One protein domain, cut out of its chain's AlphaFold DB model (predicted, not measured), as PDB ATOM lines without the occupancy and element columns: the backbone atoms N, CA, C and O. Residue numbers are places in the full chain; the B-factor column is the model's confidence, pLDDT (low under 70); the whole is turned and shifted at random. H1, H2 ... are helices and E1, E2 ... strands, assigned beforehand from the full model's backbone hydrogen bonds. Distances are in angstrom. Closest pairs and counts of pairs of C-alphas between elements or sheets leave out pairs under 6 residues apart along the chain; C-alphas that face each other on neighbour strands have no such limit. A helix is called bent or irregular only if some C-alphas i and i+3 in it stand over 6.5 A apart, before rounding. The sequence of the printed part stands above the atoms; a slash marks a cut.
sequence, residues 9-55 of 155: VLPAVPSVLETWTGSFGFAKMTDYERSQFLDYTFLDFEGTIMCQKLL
ATOM      1  N   VAL A   9     -11.072 -30.024 -32.289       94.81
ATOM      2  CA  VAL A   9     -12.123 -30.947 -32.718       94.81
ATOM      3  C   VAL A   9     -12.903 -31.391 -31.483       94.81
ATOM      4  O   VAL A   9     -12.294 -31.732 -30.470       94.81
ATOM      5  N   LEU A  10     -14.234 -31.371 -31.557       95.62
ATOM      6  CA  LEU A  10     -15.117 -31.789 -30.467       95.62
ATOM      7  C   LEU A  10     -16.391 -32.474 -30.985       95.62
ATOM      8  O   LEU A  10     -16.873 -32.110 -32.058       95.62
ATOM      9  N   PRO A  11     -16.963 -33.424 -30.231       96.75
ATOM     10  CA  PRO A  11     -18.316 -33.916 -30.464       96.75
ATOM     11  C   PRO A  11     -19.358 -32.943 -29.881       96.75
ATOM     12  O   PRO A  11     -19.236 -32.507 -28.736       96.75
ATOM     13  N   ALA A  12     -20.401 -32.616 -30.645       96.88
ATOM     14  CA  ALA A  12     -21.524 -31.784 -30.207       96.88
ATOM     15  C   ALA A  12     -22.846 -32.554 -30.303       96.88
ATOM     16  O   ALA A  12     -23.143 -33.154 -31.334       96.88
ATOM     17  N   VAL A  13     -23.675 -32.512 -29.257       96.75
ATOM     18  CA  VAL A  13     -25.046 -33.038 -29.357       96.75
ATOM     19  C   VAL A  13     -25.894 -32.138 -30.274       96.75
ATOM     20  O   VAL A  13     -25.664 -30.923 -30.310       96.75
ATOM     21  N   PRO A  14     -26.895 -32.678 -30.996       97.00
ATOM     22  CA  PRO A  14     -27.629 -31.920 -32.011       97.00
ATOM     23  C   PRO A  14     -28.326 -30.668 -31.468       97.00
ATOM     24  O   PRO A  14     -28.385 -29.655 -32.161       97.00
ATOM     25  N   SER A  15     -28.792 -30.701 -30.214       97.69
ATOM     26  CA  SER A  15     -29.511 -29.591 -29.573       97.69
ATOM     27  C   SER A  15     -28.678 -28.320 -29.374       97.69
ATOM     28  O   SER A  15     -29.251 -27.246 -29.231       97.69
ATOM     29  N   VAL A  16     -27.343 -28.420 -29.374       96.50
ATOM     30  CA  VAL A  16     -26.427 -27.276 -29.185       96.50
ATOM     31  C   VAL A  16     -25.545 -27.020 -30.405       96.50
ATOM     32  O   VAL A  16     -24.621 -26.208 -30.351       96.50
ATOM     33  N   LEU A  17     -25.810 -27.709 -31.518       97.31
ATOM     34  CA  LEU A  17     -24.998 -27.625 -32.727       97.31
ATOM     35  C   LEU A  17     -24.900 -26.192 -33.256       97.31
ATOM     36  O   LEU A  17     -23.810 -25.738 -33.591       97.31
ATOM     37  N   GLU A  18     -26.019 -25.467 -33.266       97.50
ATOM     38  CA  GLU A  18     -26.073 -24.077 -33.722       97.50
ATOM     39  C   GLU A  18     -25.223 -23.148 -32.849       97.50
ATOM     40  O   GLU A  18     -24.571 -22.243 -33.362       97.50
ATOM     41  N   THR A  19     -25.145 -23.396 -31.540       98.19
ATOM     42  CA  THR A  19     -24.266 -22.628 -30.652       98.19
ATOM     43  C   THR A  19     -22.797 -22.830 -31.031       98.19
ATOM     44  O   THR A  19     -22.037 -21.862 -31.115       98.19
ATOM     45  N   TRP A  20     -22.390 -24.070 -31.326       98.06
ATOM     46  CA  TRP A  20     -21.027 -24.368 -31.773       98.06
ATOM     47  C   TRP A  20     -20.716 -23.751 -33.132       98.06
ATOM     48  O   TRP A  20     -19.665 -23.122 -33.288       98.06
ATOM     49  N   THR A  21     -21.621 -23.885 -34.101       97.31
ATOM     50  CA  THR A  21     -21.362 -23.419 -35.466       97.31
ATOM     51  C   THR A  21     -21.578 -21.922 -35.659       97.31
ATOM     52  O   THR A  21     -20.876 -21.294 -36.444       97.31
ATOM     53  N   GLY A  22     -22.524 -21.332 -34.934       96.81
ATOM     54  CA  GLY A  22     -22.866 -19.913 -35.008       96.81
ATOM     55  C   GLY A  22     -22.040 -19.064 -34.046       96.81
ATOM     56  O   GLY A  22     -21.282 -18.197 -34.477       96.81
ATOM     57  N   SER A  23     -22.163 -19.309 -32.738       96.75
ATOM     58  CA  SER A  23     -21.554 -18.451 -31.711       96.75
ATOM     59  C   SER A  23     -20.061 -18.710 -31.528       96.75
ATOM     60  O   SER A  23     -19.283 -17.768 -31.376       96.75
ATOM     61  N   PHE A  24     -19.639 -19.977 -31.549       95.75
ATOM     62  CA  PHE A  24     -18.239 -20.340 -31.309       95.75
ATOM     63  C   PHE A  24     -17.399 -20.458 -32.586       95.75
ATOM     64  O   PHE A  24     -16.171 -20.561 -32.497       95.75
ATOM     65  N   GLY A  25     -18.022 -20.389 -33.765       95.50
ATOM     66  CA  GLY A  25     -17.334 -20.409 -35.057       95.50
ATOM     67  C   GLY A  25     -16.645 -21.738 -35.363       95.50
ATOM     68  O   GLY A  25     -15.565 -21.749 -35.951       95.50
ATOM     69  N   PHE A  26     -17.222 -22.848 -34.906       97.50
ATOM     70  CA  PHE A  26     -16.864 -24.173 -35.399       97.50
ATOM     71  C   PHE A  26     -17.583 -24.445 -36.728       97.50
ATOM     72  O   PHE A  26     -18.584 -23.819 -37.061       97.50
ATOM     73  N   ALA A  27     -17.095 -25.416 -37.483       97.31
ATOM     74  CA  ALA A  27     -17.788 -25.990 -38.625       97.31
ATOM     75  C   ALA A  27     -18.059 -27.468 -38.352       97.31
ATOM     76  O   ALA A  27     -17.295 -28.110 -37.628       97.31
ATOM     77  N   LYS A  28     -19.121 -28.026 -38.940       97.44
ATOM     78  CA  LYS A  28     -19.301 -29.483 -38.941       97.44
ATOM     79  C   LYS A  28     -18.126 -30.112 -39.685       97.44
ATOM     80  O   LYS A  28     -17.744 -29.625 -40.744       97.44
ATOM     81  N   MET A  29     -17.558 -31.161 -39.112       95.56
ATOM     82  CA  MET A  29     -16.501 -31.938 -39.736       95.56
ATOM     83  C   MET A  29     -17.140 -32.993 -40.634       95.56
ATOM     84  O   MET A  29     -18.017 -33.735 -40.194       95.56
ATOM     85  N   THR A  30     -16.710 -33.049 -41.886       95.25
ATOM     86  CA  THR A  30     -17.128 -34.088 -42.831       95.25
ATOM     87  C   THR A  30     -16.375 -35.391 -42.580       95.25
ATOM     88  O   THR A  30     -15.284 -35.393 -42.003       95.25
ATOM     89  N   ASP A  31     -16.906 -36.507 -43.074       90.88
ATOM     90  CA  ASP A  31     -16.226 -37.803 -42.969       90.88
ATOM     91  C   ASP A  31     -14.878 -37.810 -43.695       90.88
ATOM     92  O   ASP A  31     -13.908 -38.389 -43.203       90.88
ATOM     93  N   TYR A  32     -14.788 -37.113 -44.834       93.69
ATOM     94  CA  TYR A  32     -13.531 -36.937 -45.559       93.69
ATOM     95  C   TYR A  32     -12.490 -36.221 -44.699       93.69
ATOM     96  O   TYR A  32     -11.374 -36.715 -44.552       93.69
ATOM     97  N   GLU A  33     -12.847 -35.097 -44.078       93.94
ATOM     98  CA  GLU A  33     -11.937 -34.385 -43.179       93.94
ATOM     99  C   GLU A  33     -11.562 -35.258 -41.986       93.94
ATOM    100  O   GLU A  33     -10.390 -35.348 -41.640       93.94
ATOM    101  N   ARG A  34     -12.528 -35.960 -41.385       92.50
ATOM    102  CA  ARG A  34     -12.282 -36.859 -40.252       92.50
ATOM    103  C   ARG A  34     -11.320 -37.994 -40.618       92.50
ATOM    104  O   ARG A  34     -10.466 -38.348 -39.805       92.50
ATOM    105  N   SER A  35     -11.396 -38.511 -41.845       90.50
ATOM    106  CA  SER A  35     -10.488 -39.545 -42.362       90.50
ATOM    107  C   SER A  35      -9.029 -39.087 -42.478       90.50
ATOM    108  O   SER A  35      -8.126 -39.918 -42.496       90.50
ATOM    109  N   GLN A  36      -8.763 -37.778 -42.484       92.75
ATOM    110  CA  GLN A  36      -7.394 -37.253 -42.496       92.75
ATOM    111  C   GLN A  36      -6.701 -37.392 -41.129       92.75
ATOM    112  O   GLN A  36      -5.491 -37.216 -41.031       92.75
ATOM    113  N   PHE A  37      -7.445 -37.736 -40.069       90.06
ATOM    114  CA  PHE A  37      -6.959 -37.770 -38.687       90.06
ATOM    115  C   PHE A  37      -7.031 -39.168 -38.051       90.06
ATOM    116  O   PHE A  37      -7.159 -39.285 -36.835       90.06
ATOM    117  N   LEU A  38      -6.933 -40.240 -38.845       88.19
ATOM    118  CA  LEU A  38      -7.037 -41.633 -38.360       88.19
ATOM    119  C   LEU A  38      -5.979 -42.020 -37.310       88.19
ATOM    120  O   LEU A  38      -6.190 -42.945 -36.517       88.19
ATOM    121  N   ASP A  39      -4.858 -41.302 -37.280       91.25
ATOM    122  CA  ASP A  39      -3.798 -41.499 -36.291       91.25
ATOM    123  C   ASP A  39      -4.165 -40.932 -34.909       91.25
ATOM    124  O   ASP A  39      -3.619 -41.359 -33.888       91.25
ATOM    125  N   TYR A  40      -5.152 -40.034 -34.847       89.44
ATOM    126  CA  TYR A  40      -5.659 -39.453 -33.610       89.44
ATOM    127  C   TYR A  40      -6.820 -40.272 -33.044       89.44
ATOM    128  O   TYR A  40      -7.541 -40.981 -33.744       89.44
ATOM    129  N   THR A  41      -6.997 -40.203 -31.727       89.94
ATOM    130  CA  THR A  41      -8.150 -40.809 -31.056       89.94
ATOM    131  C   THR A  41      -9.130 -39.709 -30.701       89.94
ATOM    132  O   THR A  41      -8.866 -38.906 -29.809       89.94
ATOM    133  N   PHE A  42     -10.251 -39.669 -31.418       89.56
ATOM    134  CA  PHE A  42     -11.358 -38.785 -31.085       89.56
ATOM    135  C   PHE A  42     -12.254 -39.419 -30.030       89.56
ATOM    136  O   PHE A  42     -12.473 -40.632 -30.025       89.56
ATOM    137  N   LEU A  43     -12.784 -38.569 -29.156       89.12
ATOM    138  CA  LEU A  43     -13.946 -38.922 -28.360       89.12
ATOM    139  C   LEU A  43     -15.147 -38.936 -29.296       89.12
ATOM    140  O   LEU A  43     -15.413 -37.945 -29.976       89.12
ATOM    141  N   ASP A  44     -15.819 -40.074 -29.342       85.19
ATOM    142  CA  ASP A  44     -16.952 -40.311 -30.218       85.19
ATOM    143  C   ASP A  44     -18.091 -40.870 -29.378       85.19
ATOM    144  O   ASP A  44     -17.921 -41.857 -28.658       85.19
ATOM    145  N   PHE A  45     -19.226 -40.190 -29.431       91.31
ATOM    146  CA  PHE A  45     -20.420 -40.551 -28.689       91.31
ATOM    147  C   PHE A  45     -21.564 -40.671 -29.680       91.31
ATOM    148  O   PHE A  45     -21.726 -39.832 -30.569       91.31
ATOM    149  N   GLU A  46     -22.371 -41.710 -29.512       92.62
ATOM    150  CA  GLU A  46     -23.518 -41.941 -30.376       92.62
ATOM    151  C   GLU A  46     -24.449 -40.719 -30.400       92.62
ATOM    152  O   GLU A  46     -24.696 -40.075 -29.379       92.62
ATOM    153  N   GLY A  47     -24.929 -40.373 -31.595       94.00
ATOM    154  CA  GLY A  47     -25.804 -39.223 -31.807       94.00
ATOM    155  C   GLY A  47     -25.114 -37.859 -31.727       94.00
ATOM    156  O   GLY A  47     -25.803 -36.845 -31.811       94.00
ATOM    157  N   THR A  48     -23.785 -37.792 -31.581       96.31
ATOM    158  CA  THR A  48     -23.044 -36.523 -31.647       96.31
ATOM    159  C   THR A  48     -22.522 -36.223 -33.047       96.31
ATOM    160  O   THR A  48     -22.308 -37.105 -33.871       96.31
ATOM    161  N   ILE A  49     -22.324 -34.936 -33.315       96.62
ATOM    162  CA  ILE A  49     -21.826 -34.406 -34.578       96.62
ATOM    163  C   ILE A  49     -20.448 -33.818 -34.317       96.62
ATOM    164  O   ILE A  49     -20.286 -32.920 -33.485       96.62
ATOM    165  N   MET A  50     -19.451 -34.308 -35.044       96.62
ATOM    166  CA  MET A  50     -18.097 -33.786 -34.938       96.62
ATOM    167  C   MET A  50     -18.038 -32.369 -35.500       96.62
ATOM    168  O   MET A  50     -18.466 -32.100 -36.621       96.62
ATOM    169  N   CYS A  51     -17.485 -31.462 -34.711       96.94
ATOM    170  CA  CYS A  51     -17.264 -30.074 -35.063       96.94
ATOM    171  C   CYS A  51     -15.769 -29.774 -34.989       96.94
ATOM    172  O   CYS A  51     -15.071 -30.257 -34.098       96.94
ATOM    173  N   GLN A  52     -15.275 -28.944 -35.899       96.19
ATOM    174  CA  GLN A  52     -13.879 -28.536 -35.952       96.19
ATOM    175  C   GLN A  52     -13.730 -27.021 -36.070       96.19
ATOM    176  O   GLN A  52     -14.579 -26.338 -36.644       96.19
ATOM    177  N   LYS A  53     -12.626 -26.493 -35.548       95.50
ATOM    178  CA  LYS A  53     -12.246 -25.088 -35.688       95.50
ATOM    179  C   LYS A  53     -10.751 -24.973 -35.922       95.50
ATOM    180  O   LYS A  53      -9.951 -25.474 -35.132       95.50
ATOM    181  N   LEU A  54     -10.391 -24.287 -37.001       92.50
ATOM    182  CA  LEU A  54      -9.016 -23.916 -37.299       92.50
ATOM    183  C   LEU A  54      -8.592 -22.739 -36.422       92.50
ATOM    184  O   LEU A  54      -9.229 -21.685 -36.406       92.50
ATOM    185  N   LEU A  55      -7.501 -22.926 -35.693       89.44
ATOM    186  CA  LEU A  55      -6.808 -21.893 -34.947       89.44
ATOM    187  C   LEU A  55      -5.751 -21.302 -35.880       89.44
ATOM    188  O   LEU A  55      -4.582 -21.672 -35.831       89.44
TER     189      LEU A  55
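AT A GLANCE: This is residues 9 to 55 of the 155 residues of an uncharacterized protein of Vigna angularis var. angularis (UniProt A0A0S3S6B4). A narrow two-stranded ribbon, E1 and E2, stands in the middle, with helix H1 to one side of it and, to the other side, the small helix H2 and a wide loop. E2 runs between E1 and residues 27 to 28, a stretch too short to be named that pairs with it, and residues 35 to 41 of H2 and the loop stick out. The printed part has 47 residues with two named helices and two named strands, in the order E1, H1, H2, E2; the sheet has the order E1 - E2, antiparallel, and the class is mixed, helices and strands. The whole is compact, with a radius of gyration of the C-alphas of 10.4 A, and its outline is rounded, spanning 29 by 26 by 15 A.

IN THESE COORDINATES: E1 holds residues 9 to 12, begins at C-alpha 9 at (-12.123, -30.947, -32.718) and is 9.8 A long from first to last C-alpha. H1 holds residues 14 to 23 and is 14.8 A long; it is irregular, with C-alphas 15 and 18 lying 7.7 A apart. H2 holds residues 31 to 35, 6.0 A from first to last C-alpha, and begins at C-alpha 31 at (-16.226, -37.803, -42.969). E2 holds residues 49 to 54, is 16.8 A long and ends at C-alpha 54 at (-9.016, -23.916, -37.299).

HOW THE PARTS SIT: E1 and E2 are antiparallel neighbours, with 146 degrees between their N-to-C directions. The C-alphas of Val 9 and Gln 52 face each other at 4.4 A, and those of Ala 12 and Ile 49 at 5.1 A. N 10 and O 51 are within hydrogen-bond range at 2.9 A, as are N 49 and O 12 at 2.8 A. Residues 27 to 28 pair antiparallel with residues 51 to 52 of E2. H1 and E2 have 4 pairs of C-alphas within 8 A, the closest being those of Pro 14 and Ile 49 at 6.8 A. The closest C-alphas of E1 and H1 are those of Ala 12 and Trp 20, 7.6 A apart. H2 and E2 are near each other, with 5 pairs of C-alphas within 10 A. H2 is apart from E1 and from H1. In H2 every O i to N i+4 pair is within hydrogen-bond range; in H1 it is 4 of 6.

THE WHOLE: The two C-alphas farthest apart, those of Ser 23 and Asp 39, are 29.5 A from each other. The printed part runs from residue 9 to residue 55 and has no cut. E1 to H1 is a tight link of 1 residue, H1 to H2 a short link of 7 residues, and H2 to E2 a long link of 13 residues, 36 to 48. Residues 35 to 41 stand free. The mean pLDDT of the printed part is 94.3, and no printed residue is under 70.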